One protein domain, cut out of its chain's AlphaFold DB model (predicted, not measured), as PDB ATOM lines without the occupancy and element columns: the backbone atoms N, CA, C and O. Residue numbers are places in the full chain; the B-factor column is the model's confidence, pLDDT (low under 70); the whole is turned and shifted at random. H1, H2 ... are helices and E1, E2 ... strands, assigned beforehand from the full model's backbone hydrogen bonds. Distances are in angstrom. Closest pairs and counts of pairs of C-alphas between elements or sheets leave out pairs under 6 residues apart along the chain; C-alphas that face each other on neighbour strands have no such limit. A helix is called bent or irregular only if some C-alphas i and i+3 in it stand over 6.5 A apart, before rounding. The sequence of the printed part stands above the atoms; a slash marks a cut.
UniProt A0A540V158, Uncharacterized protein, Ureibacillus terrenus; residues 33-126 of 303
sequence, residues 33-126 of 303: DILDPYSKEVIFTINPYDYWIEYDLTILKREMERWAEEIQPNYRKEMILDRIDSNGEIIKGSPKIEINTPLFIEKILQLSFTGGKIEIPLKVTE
ATOM      1  N   ASP A  33      20.223 -12.851 -11.644       96.75
ATOM      2  CA  ASP A  33      20.744 -13.263 -10.343       96.75
ATOM      3  C   ASP A  33      19.866 -12.681  -9.232       96.75
ATOM      4  O   ASP A  33      19.625 -11.471  -9.170       96.75
ATOM      5  N   ILE A  34      19.428 -13.543  -8.320       96.88
ATOM      6  CA  ILE A  34      18.717 -13.173  -7.101       96.88
ATOM      7  C   ILE A  34      19.709 -13.148  -5.943       96.88
ATOM      8  O   ILE A  34      20.320 -14.167  -5.613       96.88
ATOM      9  N   LEU A  35      19.872 -11.981  -5.330       97.69
ATOM     10  CA  LEU A  35      20.841 -11.729  -4.273       97.69
ATOM     11  C   LEU A  35      20.164 -11.713  -2.904       97.69
ATOM     12  O   LEU A  35      19.073 -11.156  -2.734       97.69
ATOM     13  N   ASP A  36      20.864 -12.253  -1.911       96.88
ATOM     14  CA  ASP A  36      20.495 -12.095  -0.511       96.88
ATOM     15  C   ASP A  36      20.594 -10.614  -0.098       96.88
ATOM     16  O   ASP A  36      21.629  -9.977  -0.328       96.88
ATOM     17  N   PRO A  37      19.558 -10.034   0.531       95.81
ATOM     18  CA  PRO A  37      19.551  -8.623   0.899       95.81
ATOM     19  C   PRO A  37      20.588  -8.280   1.975       95.81
ATOM     20  O   PRO A  37      20.983  -7.113   2.070       95.81
ATOM     21  N   TYR A  38      21.053  -9.259   2.758       94.75
ATOM     22  CA  TYR A  38      22.018  -9.068   3.836       94.75
ATOM     23  C   TYR A  38      23.450  -9.391   3.395       94.75
ATOM     24  O   TYR A  38      24.323  -8.534   3.526       94.75
ATOM     25  N   SER A  39      23.708 -10.593   2.865       96.50
ATOM     26  CA  SER A  39      25.064 -11.023   2.479       96.50
ATOM     27  C   SER A  39      25.499 -10.522   1.104       96.50
ATOM     28  O   SER A  39      26.696 -10.476   0.827       96.50
ATOM     29  N   LYS A  40      24.543 -10.128   0.249       95.69
ATOM     30  CA  LYS A  40      24.748  -9.785  -1.171       95.69
ATOM     31  C   LYS A  40      25.250 -10.949  -2.031       95.69
ATOM     32  O   LYS A  40      25.632 -10.743  -3.182       95.69
ATOM     33  N   GLU A  41      25.242 -12.169  -1.501       97.06
ATOM     34  CA  GLU A  41      25.581 -13.369  -2.260       97.06
ATOM     35  C   GLU A  41      24.424 -13.772  -3.177       97.06
ATOM     36  O   GLU A  41      23.254 -13.539  -2.866       97.06
ATOM     37  N   VAL A  42      24.748 -14.388  -4.315       96.50
ATOM     38  CA  VAL A  42      23.737 -14.941  -5.224       96.50
ATOM     39  C   VAL A  42      23.145 -16.195  -4.590       96.50
ATOM     40  O   VAL A  42      23.855 -17.168  -4.344       96.50
ATOM     41  N   ILE A  43      21.838 -16.172  -4.342       93.94
ATOM     42  CA  ILE A  43      21.082 -17.309  -3.808       93.94
ATOM     43  C   ILE A  43      20.689 -18.247  -4.947       93.94
ATOM     44  O   ILE A  43      20.773 -19.467  -4.812       93.94
ATOM     45  N   PHE A  44      20.242 -17.676  -6.066       92.56
ATOM     46  CA  PHE A  44      19.819 -18.419  -7.245       92.56
ATOM     47  C   PHE A  44      19.871 -17.536  -8.495       92.56
ATOM     48  O   PHE A  44      19.785 -16.314  -8.395       92.56
ATOM     49  N   THR A  45      19.969 -18.159  -9.667       95.00
ATOM     50  CA  THR A  45      19.949 -17.477 -10.964       95.00
ATOM     51  C   THR A  45      18.811 -18.041 -11.800       95.00
ATOM     52  O   THR A  45      18.761 -19.243 -12.049       95.00
ATOM     53  N   ILE A  46      17.915 -17.171 -12.252       93.06
ATOM     54  CA  ILE A  46      16.748 -17.531 -13.058       93.06
ATOM     55  C   ILE A  46      17.062 -17.280 -14.526       93.06
ATOM     56  O   ILE A  46      17.637 -16.249 -14.873       93.06
ATOM     57  N   ASN A  47      16.630 -18.192 -15.391       93.31
ATOM     58  CA  ASN A  47      16.473 -17.931 -16.812       93.31
ATOM     59  C   ASN A  47      14.965 -17.844 -17.130       93.31
ATOM     60  O   ASN A  47      14.286 -18.868 -17.059       93.31
ATOM     61  N   PRO A  48      14.415 -16.658 -17.449       91.00
ATOM     62  CA  PRO A  48      12.981 -16.481 -17.712       91.00
ATOM     63  C   PRO A  48      12.407 -17.421 -18.787       91.00
ATOM     64  O   PRO A  48      11.255 -17.842 -18.683       91.00
ATOM     65  N   TYR A  49      13.217 -17.806 -19.777       88.44
ATOM     66  CA  TYR A  49      12.836 -18.724 -20.859       88.44
ATOM     67  C   TYR A  49      12.598 -20.164 -20.383       88.44
ATOM     68  O   TYR A  49      11.798 -20.885 -20.978       88.44
ATOM     69  N   ASP A  50      13.187 -20.573 -19.252       89.69
ATOM     70  CA  ASP A  50      12.899 -21.876 -18.630       89.69
ATOM     71  C   ASP A  50      11.430 -21.962 -18.155       89.69
ATOM     72  O   ASP A  50      10.909 -23.051 -17.911       89.69
ATOM     73  N   TYR A  51      10.752 -20.811 -18.063       89.31
ATOM     74  CA  TYR A  51       9.355 -20.656 -17.661       89.31
ATOM     75  C   TYR A  51       8.443 -20.221 -18.814       89.31
ATOM     76  O   TYR A  51       7.314 -19.797 -18.564       89.31
ATOM     77  N   TRP A  52       8.919 -20.328 -20.060       85.69
ATOM     78  CA  TRP A  52       8.140 -20.086 -21.282       85.69
ATOM     79  C   TRP A  52       7.499 -18.692 -21.297       85.69
ATOM     80  O   TRP A  52       6.355 -18.517 -21.731       85.69
ATOM     81  N   ILE A  53       8.228 -17.695 -20.785       85.06
ATOM     82  CA  ILE A  53       7.744 -16.317 -20.650       85.06
ATOM     83  C   ILE A  53       7.294 -15.730 -21.994       85.06
ATOM     84  O   ILE A  53       6.373 -14.916 -22.040       85.06
ATOM     85  N   GLU A  54       7.901 -16.172 -23.094       84.62
ATOM     86  CA  GLU A  54       7.565 -15.774 -24.457       84.62
ATOM     87  C   GLU A  54       6.164 -16.226 -24.906       84.62
ATOM     88  O   GLU A  54       5.615 -15.662 -25.852       84.62
ATOM     89  N   TYR A  55       5.566 -17.199 -24.209       87.19
ATOM     90  CA  TYR A  55       4.213 -17.694 -24.467       87.19
ATOM     91  C   TYR A  55       3.213 -17.248 -23.396       87.19
ATOM     92  O   TYR A  55       2.089 -16.876 -23.731       87.19
ATOM     93  N   ASP A  56       3.603 -17.296 -22.118       88.94
ATOM     94  CA  ASP A  56       2.713 -16.978 -21.001       88.94
ATOM     95  C   ASP A  56       3.482 -16.502 -19.755       88.94
ATOM     96  O   ASP A  56       3.983 -17.287 -18.947       88.94
ATOM     97  N   LEU A  57       3.499 -15.183 -19.538       89.31
ATOM     98  CA  LEU A  57       4.133 -14.562 -18.368       89.31
ATOM     99  C   LEU A  57       3.515 -14.995 -17.026       89.31
ATOM    100  O   LEU A  57       4.136 -14.821 -15.973       89.31
ATOM    101  N   THR A  58       2.295 -15.544 -17.028       92.19
ATOM    102  CA  THR A  58       1.636 -15.989 -15.793       92.19
ATOM    103  C   THR A  58       2.308 -17.222 -15.194       92.19
ATOM    104  O   THR A  58       2.266 -17.392 -13.975       92.19
ATOM    105  N   ILE A  59       2.985 -18.036 -16.016       91.81
ATOM    106  CA  ILE A  59       3.761 -19.192 -15.556       91.81
ATOM    107  C   ILE A  59       4.927 -18.710 -14.696       91.81
ATOM    108  O   ILE A  59       5.020 -19.098 -13.532       91.81
ATOM    109  N   LEU A  60       5.760 -17.808 -15.229       91.50
ATOM    110  CA  LEU A  60       6.879 -17.227 -14.485       91.50
ATOM    111  C   LEU A  60       6.395 -16.553 -13.198       91.50
ATOM    112  O   LEU A  60       6.945 -16.804 -12.129       91.50
ATOM    113  N   LYS A  61       5.333 -15.741 -13.280       94.56
ATOM    114  CA  LYS A  61       4.759 -15.077 -12.105       94.56
ATOM    115  C   LYS A  61       4.379 -16.080 -11.010       94.56
ATOM    116  O   LYS A  61       4.806 -15.907  -9.872       94.56
ATOM    117  N   ARG A  62       3.618 -17.126 -11.344       95.19
ATOM    118  CA  ARG A  62       3.166 -18.133 -10.373       95.19
ATOM    119  C   ARG A  62       4.335 -18.887  -9.743       95.19
ATOM    120  O   ARG A  62       4.335 -19.112  -8.535       95.19
ATOM    121  N   GLU A  63       5.330 -19.275 -10.539       95.00
ATOM    122  CA  GLU A  63       6.502 -19.980 -10.008       95.00
ATOM    123  C   GLU A  63       7.339 -19.080  -9.095       95.00
ATOM    124  O   GLU A  63       7.815 -19.530  -8.055       95.00
ATOM    125  N   MET A  64       7.466 -17.792  -9.421       94.81
ATOM    126  CA  MET A  64       8.173 -16.834  -8.573       94.81
ATOM    127  C   MET A  64       7.405 -16.488  -7.292       94.81
ATOM    128  O   MET A  64       8.026 -16.283  -6.250       94.81
ATOM    129  N   GLU A  65       6.068 -16.473  -7.329       96.25
ATOM    130  CA  GLU A  65       5.228 -16.344  -6.129       96.25
ATOM    131  C   GLU A  65       5.441 -17.541  -5.198       96.25
ATOM    132  O   GLU A  65       5.754 -17.360  -4.021       96.25
ATOM    133  N   ARG A  66       5.378 -18.762  -5.743       96.06
ATOM    134  CA  ARG A  66       5.647 -19.998  -4.997       96.06
ATOM    135  C   ARG A  66       7.058 -20.018  -4.408       96.06
ATOM    136  O   ARG A  66       7.237 -20.410  -3.257       96.06
ATOM    137  N   TRP A  67       8.060 -19.607  -5.182       94.88
ATOM    138  CA  TRP A  67       9.438 -19.545  -4.703       94.88
ATOM    139  C   TRP A  67       9.589 -18.539  -3.558       94.88
ATOM    140  O   TRP A  67      10.181 -18.867  -2.531       94.88
ATOM    141  N   ALA A  68       9.003 -17.344  -3.690       95.62
ATOM    142  CA  ALA A  68       9.007 -16.343  -2.626       95.62
ATOM    143  C   ALA A  68       8.347 -16.879  -1.345       95.62
ATOM    144  O   ALA A  68       8.883 -16.677  -0.258       95.62
ATOM    145  N   GLU A  69       7.238 -17.618  -1.455       95.56
ATOM    146  CA  GLU A  69       6.598 -18.282  -0.312       95.56
ATOM    147  C   GLU A  69       7.503 -19.331   0.350       95.56
ATOM    148  O   GLU A  69       7.573 -19.388   1.580       95.56
ATOM    149  N   GLU A  70       8.226 -20.129  -0.440       95.75
ATOM    150  CA  GLU A  70       9.148 -21.155   0.058       95.75
ATOM    151  C   GLU A  70      10.309 -20.549   0.855       95.75
ATOM    152  O   GLU A  70      10.653 -21.043   1.932       95.75
ATOM    153  N   ILE A  71      10.897 -19.454   0.362       95.19
ATOM    154  CA  ILE A  71      12.025 -18.791   1.029       95.19
ATOM    155  C   ILE A  71      11.594 -17.771   2.090       95.19
ATOM    156  O   ILE A  71      12.425 -17.335   2.890       95.19
ATOM    157  N   GLN A  72      10.305 -17.417   2.152       95.44
ATOM    158  CA  GLN A  72       9.732 -16.476   3.118       95.44
ATOM    159  C   GLN A  72      10.210 -16.709   4.560       95.44
ATOM    160  O   GLN A  72      10.569 -15.727   5.217       95.44
ATOM    161  N   PRO A  73      10.243 -17.951   5.094       95.88
ATOM    162  CA  PRO A  73      10.628 -18.196   6.483       95.88
ATOM    163  C   PRO A  73      12.067 -17.778   6.816       95.88
ATOM    164  O   PRO A  73      12.352 -17.518   7.980       95.88
ATOM    165  N   ASN A  74      12.957 -17.669   5.821       95.31
ATOM    166  CA  ASN A  74      14.346 -17.240   6.027       95.31
ATOM    167  C   ASN A  74      14.461 -15.727   6.284       95.31
ATOM    168  O   ASN A  74      15.417 -15.278   6.913       95.31
ATOM    169  N   TYR A  75      13.484 -14.946   5.813       95.25
ATOM    170  CA  TYR A  75      13.462 -13.481   5.916       95.25
ATOM    171  C   TYR A  75      12.369 -12.961   6.849       95.25
ATOM    172  O   TYR A  75      12.407 -11.801   7.263       95.25
ATOM    173  N   ARG A  76      11.383 -13.806   7.168       94.56
ATOM    174  CA  ARG A  76      10.250 -13.448   8.013       94.56
ATOM    175  C   ARG A  76      10.721 -13.137   9.429       94.56
ATOM    176  O   ARG A  76      11.254 -13.993  10.129       94.56
ATOM    177  N   LYS A  77      10.395 -11.934   9.887       93.38
ATOM    178  CA  LYS A  77      10.450 -11.543  11.292       93.38
ATOM    179  C   LYS A  77       9.083 -11.018  11.695       93.38
ATOM    180  O   LYS A  77       8.563 -10.103  11.060       93.38
ATOM    181  N   GLU A  78       8.490 -11.601  12.729       90.25
ATOM    182  CA  GLU A  78       7.244 -11.077  13.289       90.25
ATOM    183  C   GLU A  78       7.515  -9.796  14.089       90.25
ATOM    184  O   GLU A  78       8.598  -9.607  14.650       90.25
ATOM    185  N   MET A  79       6.527  -8.902  14.118       92.50
ATOM    186  CA  MET A  79       6.637  -7.641  14.845       92.50
ATOM    187  C   MET A  79       6.613  -7.877  16.355       92.50
ATOM    188  O   MET A  79       5.786  -8.631  16.866       92.50
ATOM    189  N   ILE A  80       7.482  -7.165  17.065       94.00
ATOM    190  CA  ILE A  80       7.371  -6.953  18.507       94.00
ATOM    191  C   ILE A  80       6.883  -5.520  18.663       94.00
ATOM    192  O   ILE A  80       7.525  -4.605  18.149       94.00
ATOM    193  N   LEU A  81       5.738  -5.347  19.317       97.19
ATOM    194  CA  LEU A  81       5.101  -4.044  19.477       97.19
ATOM    195  C   LEU A  81       5.916  -3.118  20.382       97.19
ATOM    196  O   LEU A  81       6.596  -3.564  21.311       97.19
ATOM    197  N   ASP A  82       5.796  -1.822  20.117       97.81
ATOM    198  CA  ASP A  82       6.384  -0.778  20.948       97.81
ATOM    199  C   ASP A  82       5.700  -0.722  22.327       97.81
ATOM    200  O   ASP A  82       4.532  -1.091  22.500       97.81
ATOM    201  N   ARG A  83       6.434  -0.254  23.338       97.06
ATOM    202  CA  ARG A  83       5.948  -0.149  24.720       97.06
ATOM    203  C   ARG A  83       6.268   1.209  25.319       97.06
ATOM    204  O   ARG A  83       7.162   1.901  24.851       97.06
ATOM    205  N   ILE A  84       5.555   1.562  26.382       97.56
ATOM    206  CA  ILE A  84       5.822   2.761  27.183       97.56
ATOM    207  C   ILE A  84       6.537   2.346  28.475       97.56
ATOM    208  O   ILE A  84       6.069   1.456  29.192       97.56
ATOM    209  N   ASP A  85       7.665   2.972  28.788       95.25
ATOM    210  CA  ASP A  85       8.381   2.735  30.042       95.25
ATOM    211  C   ASP A  85       7.725   3.456  31.243       95.25
ATOM    212  O   ASP A  85       6.621   4.007  31.152       95.25
ATOM    213  N   SER A  86       8.381   3.430  32.407       91.50
ATOM    214  CA  SER A  86       7.896   4.115  33.613       91.50
ATOM    215  C   SER A  86       7.948   5.644  33.527       91.50
ATOM    216  O   SER A  86       7.219   6.306  34.261       91.50
ATOM    217  N   ASN A  87       8.791   6.196  32.655       92.94
ATOM    218  CA  ASN A  87       8.976   7.632  32.452       92.94
ATOM    219  C   ASN A  87       8.049   8.193  31.362       92.94
ATOM    220  O   ASN A  87       7.982   9.406  31.178       92.94
ATOM    221  N   GLY A  88       7.310   7.328  30.660       92.44
ATOM    222  CA  GLY A  88       6.473   7.717  29.527       92.44
ATOM    223  C   GLY A  88       7.205   7.678  28.183       92.44
ATOM    224  O   GLY A  88       6.633   8.099  27.179       92.44
ATOM    225  N   GLU A  89       8.437   7.174  28.144       95.38
ATOM    226  CA  GLU A  89       9.239   7.063  26.929       95.38
ATOM    227  C   GLU A  89       8.908   5.788  26.147       95.38
ATOM    228  O   GLU A  89       8.503   4.763  26.701       95.38
ATOM    229  N   ILE A  90       9.078   5.856  24.826       97.25
ATOM    230  CA  ILE A  90       8.815   4.732  23.926       97.25
ATOM    231  C   ILE A  90      10.021   3.791  23.931       97.25
ATOM    232  O   ILE A  90      11.096   4.136  23.437       97.25
ATOM    233  N   ILE A  91       9.808   2.562  24.383       96.81
ATOM    234  CA  ILE A  91      10.700   1.431  24.137       96.81
ATOM    235  C   ILE A  91      10.294   0.821  22.796       96.81
ATOM    236  O   ILE A  91       9.226   0.214  22.676       96.81
ATOM    237  N   LYS A  92      11.143   0.991  21.778       96.06
ATOM    238  CA  LYS A  92      10.898   0.413  20.453       96.06
ATOM    239  C   LYS A  92      11.017  -1.110  20.504       96.06
ATOM    240  O   LYS A  92      11.985  -1.645  21.042       96.06
ATOM    241  N   GLY A  93      10.037  -1.784  19.916       94.56
ATOM    242  CA  GLY A  93      10.109  -3.202  19.610       94.56
ATOM    243  C   GLY A  93      10.881  -3.440  18.312       94.56
ATOM    244  O   GLY A  93      11.894  -2.795  18.036       94.56
ATOM    245  N   SER A  94      10.412  -4.372  17.486       94.38
ATOM    246  CA  SER A  94      11.030  -4.661  16.188       94.38
ATOM    247  C   SER A  94       9.984  -4.744  15.088       94.38
ATOM    248  O   SER A  94       8.947  -5.359  15.326       94.38
ATOM    249  N   PRO A  95      10.252  -4.211  13.885       95.25
ATOM    250  CA  PRO A  95       9.280  -4.226  12.801       95.25
ATOM    251  C   PRO A  95       8.987  -5.646  12.317       95.25
ATOM    252  O   PRO A  95       9.828  -6.545  12.436       95.25
ATOM    253  N   LYS A  96       7.822  -5.817  11.689       94.62
ATOM    254  CA  LYS A  96       7.568  -6.980  10.840       94.62
ATOM    255  C   LYS A  96       8.446  -6.871   9.599       94.62
ATOM    256  O   LYS A  96       8.449  -5.830   8.940       94.62
ATOM    257  N   ILE A  97       9.147  -7.944   9.266       96.38
ATOM    258  CA  ILE A  97       9.922  -8.066   8.033       96.38
ATOM    259  C   ILE A  97       9.386  -9.263   7.269       96.38
ATOM    260  O   ILE A  97       9.188 -10.335   7.837       96.38
ATOM    261  N   GLU A  98       9.124  -9.073   5.988       96.62
ATOM    262  CA  GLU A  98       8.657 -10.124   5.097       96.62
ATOM    263  C   GLU A  98       9.111  -9.814   3.668       96.62
ATOM    264  O   GLU A  98       9.368  -8.655   3.349       96.62
ATOM    265  N   ILE A  99       9.244 -10.812   2.797       97.56
ATOM    266  CA  ILE A  99       9.524 -10.538   1.383       97.56
ATOM    267  C   ILE A  99       8.347  -9.750   0.810       97.56
ATOM    268  O   ILE A  99       7.182 -10.095   1.018       97.56
ATOM    269  N   ASN A 100       8.653  -8.677   0.090       97.81
ATOM    270  CA  ASN A 100       7.681  -7.941  -0.695       97.81
ATOM    271  C   ASN A 100       7.440  -8.695  -2.006       97.81
ATOM    272  O   ASN A 100       7.981  -8.318  -3.043       97.81
ATOM    273  N   THR A 101       6.660  -9.779  -1.945       96.88
ATOM    274  CA  THR A 101       6.395 -10.640  -3.104       96.88
ATOM    275  C   THR A 101       5.905  -9.846  -4.318       96.88
ATOM    276  O   THR A 101       6.520  -9.998  -5.367       96.88
ATOM    277  N   PRO A 102       4.922  -8.927  -4.218       96.88
ATOM    278  CA  PRO A 102       4.497  -8.136  -5.376       96.88
ATOM    279  C   PRO A 102       5.643  -7.371  -6.051       96.88
ATOM    280  O   PRO A 102       5.809  -7.469  -7.264       96.88
ATOM    281  N   LEU A 103       6.476  -6.675  -5.268       97.44
ATOM    282  CA  LEU A 103       7.631  -5.940  -5.796       97.44
ATOM    283  C   LEU A 103       8.719  -6.881  -6.332       97.44
ATOM    284  O   LEU A 103       9.436  -6.533  -7.266       97.44
ATOM    285  N   PHE A 104       8.867  -8.061  -5.734       96.88
ATOM    286  CA  PHE A 104       9.811  -9.069  -6.196       96.88
ATOM    287  C   PHE A 104       9.435  -9.570  -7.593       96.88
ATOM    288  O   PHE A 104      10.268  -9.528  -8.496       96.88
ATOM    289  N   ILE A 105       8.165  -9.939  -7.792       96.06
ATOM    290  CA  ILE A 105       7.633 -10.346  -9.097       96.06
ATOM    291  C   ILE A 105       7.780  -9.222 -10.118       96.06
ATOM    292  O   ILE A 105       8.273  -9.456 -11.218       96.06
ATOM    293  N   GLU A 106       7.376  -8.001  -9.758       95.75
ATOM    294  CA  GLU A 106       7.460  -6.840 -10.644       95.75
ATOM    295  C   GLU A 106       8.889  -6.636 -11.171       95.75
ATOM    296  O   GLU A 106       9.091  -6.498 -12.379       95.75
ATOM    297  N   LYS A 107       9.890  -6.691 -10.284       95.56
ATOM    298  CA  LYS A 107      11.301  -6.536 -10.658       95.56
ATOM    299  C   LYS A 107      11.818  -7.678 -11.532       95.56
ATOM    300  O   LYS A 107      12.582  -7.417 -12.458       95.56
ATOM    301  N   ILE A 108      11.409  -8.922 -11.272       94.44
ATOM    302  CA  ILE A 108      11.766 -10.058 -12.136       94.44
ATOM    303  C   ILE A 108      11.203  -9.850 -13.541       94.44
ATOM    304  O   ILE A 108      11.936  -9.987 -14.517       94.44
ATOM    305  N   LEU A 109       9.928  -9.471 -13.653       92.88
ATOM    306  CA  LEU A 109       9.282  -9.242 -14.947       92.88
ATOM    307  C   LEU A 109       9.964  -8.114 -15.733       92.88
ATOM    308  O   LEU A 109      10.179  -8.254 -16.934       92.88
ATOM    309  N   GLN A 110      10.370  -7.031 -15.061       92.75
ATOM    310  CA  GLN A 110      11.110  -5.928 -15.690       92.75
ATOM    311  C   GLN A 110      12.464  -6.364 -16.264       92.75
ATOM    312  O   GLN A 110      12.865  -5.866 -17.312       92.75
ATOM    313  N   LEU A 111      13.154  -7.297 -15.604       93.56
ATOM    314  CA  LEU A 111      14.468  -7.785 -16.034       93.56
ATOM    315  C   LEU A 111      14.403  -9.017 -16.933       93.56
ATOM    316  O   LEU A 111      15.438  -9.488 -17.396       93.56
ATOM    317  N   SER A 112      13.208  -9.542 -17.203       90.75
ATOM    318  CA  SER A 112      13.062 -10.810 -17.918       90.75
ATOM    319  C   SER A 112      13.568 -10.779 -19.366       90.75
ATOM    320  O   SER A 112      13.802 -11.836 -19.939       90.75
ATOM    321  N   PHE A 113      13.768  -9.585 -19.934       87.00
ATOM    322  CA  PHE A 113      14.265  -9.373 -21.301       87.00
ATOM    323  C   PHE A 113      15.597  -8.614 -21.363       87.00
ATOM    324  O   PHE A 113      15.993  -8.156 -22.431       87.00
ATOM    325  N   THR A 114      16.225  -8.362 -20.214       90.31
ATOM    326  CA  THR A 114      17.507  -7.639 -20.142       90.31
ATOM    327  C   THR A 114      18.528  -8.332 -19.251       90.31
ATOM    328  O   THR A 114      19.695  -7.941 -19.226       90.31
ATOM    329  N   GLY A 115      18.081  -9.306 -18.455       91.25
ATOM    330  CA  GLY A 115      18.864  -9.946 -17.417       91.25
ATOM    331  C   GLY A 115      19.265  -8.957 -16.330       91.25
ATOM    332  O   GLY A 115      18.813  -7.809 -16.284       91.25
ATOM    333  N   GLY A 116      20.135  -9.405 -15.433       94.62
ATOM    334  CA  GLY A 116      20.749  -8.549 -14.429       94.62
ATOM    335  C   GLY A 116      20.686  -9.141 -13.035       94.62
ATOM    336  O   GLY A 116      20.821 -10.345 -12.844       94.62
ATOM    337  N   LYS A 117      20.554  -8.264 -12.041       96.06
ATOM    338  CA  LYS A 117      20.662  -8.616 -10.626       96.06
ATOM    339  C   LYS A 117      19.564  -7.934  -9.834       96.06
ATOM    340  O   LYS A 117      19.361  -6.731 -10.000       96.06
ATOM    341  N   ILE A 118      18.914  -8.666  -8.934       96.19
ATOM    342  CA  ILE A 118      17.990  -8.085  -7.957       96.19
ATOM    343  C   ILE A 118      18.268  -8.624  -6.572       96.19
ATOM    344  O   ILE A 118      18.451  -9.817  -6.373       96.19
ATOM    345  N   GLU A 119      18.250  -7.730  -5.597       97.38
ATOM    346  CA  GLU A 119      18.150  -8.127  -4.201       97.38
ATOM    347  C   GLU A 119      16.694  -8.456  -3.880       97.38
ATOM    348  O   GLU A 119      15.789  -7.750  -4.343       97.38
ATOM    349  N   ILE A 120      16.470  -9.494  -3.068       97.56
ATOM    350  CA  ILE A 120      15.129  -9.828  -2.578       97.56
ATOM    351  C   ILE A 120      14.564  -8.597  -1.850       97.56
ATOM    352  O   ILE A 120      15.110  -8.184  -0.822       97.56
ATOM    353  N   PRO A 121      13.482  -7.978  -2.355       97.69
ATOM    354  CA  PRO A 121      12.928  -6.796  -1.729       97.69
ATOM    355  C   PRO A 121      12.212  -7.199  -0.445       97.69
ATOM    356  O   PRO A 121      11.324  -8.050  -0.453       97.69
ATOM    357  N   LEU A 122      12.563  -6.550   0.660       97.75
ATOM    358  CA  LEU A 122      11.911  -6.754   1.948       97.75
ATOM    359  C   LEU A 122      10.890  -5.643   2.203       97.75
ATOM    360  O   LEU A 122      11.165  -4.460   2.001       97.75
ATOM    361  N   LYS A 123       9.704  -6.024   2.670       97.25
ATOM    362  CA  LYS A 123       8.706  -5.130   3.245       97.25
ATOM    363  C   LYS A 123       8.951  -5.042   4.747       97.25
ATOM    364  O   LYS A 123       8.877  -6.046   5.453       97.25
ATOM    365  N   VAL A 124       9.201  -3.829   5.225       96.38
ATOM    366  CA  VAL A 124       9.346  -3.514   6.649       96.38
ATOM    367  C   VAL A 124       8.087  -2.780   7.098       96.38
ATOM    368  O   VAL A 124       7.724  -1.768   6.507       96.38
ATOM    369  N   THR A 125       7.392  -3.309   8.103       94.44
ATOM    370  CA  THR A 125       6.173  -2.700   8.660       94.44
ATOM    371  C   THR A 125       6.388  -2.412  10.141       94.44
ATOM    372  O   THR A 125       6.640  -3.333  10.919       94.44
ATOM    373  N   GLU A 126       6.315  -1.138  10.519       94.19
ATOM    374  CA  GLU A 126       6.351  -0.691  11.917       94.19
ATOM    375  C   GLU A 126       4.941  -0.578  12.510       94.19
ATOM    376  O   GLU A 126       3.955  -0.544  11.772       94.19
TER     377      GLU A 126
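What this domain is: This is residues 33 to 126 of the 303 residues of an uncharacterized protein of Ureibacillus terrenus (UniProt A0A540V158). A small three-stranded sheet has H3 over one face, with the long helix H2 packed on H3 and not on the sheet; E4 runs on into E5, which pairs with E3. From there residues 76 to 95 make a long thin arm that runs out to Asn 87, folds back, and gives the model its length. The 94 printed residues hold three named helices and five named strands in the order E1 E2 H1 H2 E3 H3 E4 E5, a mixed class of helices and strands. One sheet is E2 E1 E4, mixed, the other E3 E5, antiparallel. The whole is loose, with a radius of gyration of the C-alphas of 17.3 A and spans of 62 by 24 by 20 A.

How they stand to each other: The inner strand E1, residues 33 to 35, forms a hairpin with E2, residues 42 to 46, with N 34 and O 44 2.8 A apart. E1 is parallel to E4, residues 116 to 119, with N 35 and O 118 2.8 A apart. H3, residues 101 to 111, is on this sheet at a height of 10.0 A and runs along the strands, at 12 degrees to E4 on the local plane. H2, residues 57 to 75, touches H3 with residues 61 to 68 alone, at a steep tilt of 51 degrees, opposite ways; their closest C-alphas, of Ala 68 and Thr 101, are 6.3 A apart. H1, residues 48 to 51, only just touches H2, with 3 pairs of C-alphas within 8 A, the closest those of Tyr 51 and Leu 60, 5.3 A. E3, residues 96 to 99, is antiparallel to E5, residues 122 to 125, with N 123 and O 98 2.7 A apart. Every O i to N i+4 pair is within hydrogen-bond range in H3, 12 of 15 in H2, and H1 is too short for such a pair.

Where its parts are: E1 begins at C-alpha 33 (20.744, -13.263, -10.343), and E5 ends at C-alpha 125 (6.173, -2.700, 8.660). H2 measures 26.0 A from first to last C-alpha, has a kink of 34 degrees near residue 69 and is irregular, C-alphas 70 and 73 being 7.2 A apart. H3 measures 15.5 A, E2 10.8 A.

The domain as a whole: The C-alphas farthest apart, of Tyr 55 and Asn 87, are 62.5 A apart. The link from H2 to E3, 20 residues, is long; in it residues 83 to 84 pair antiparallel with 90 to 91. The printed part has no cut, and no printed residue is under 70 in pLDDT.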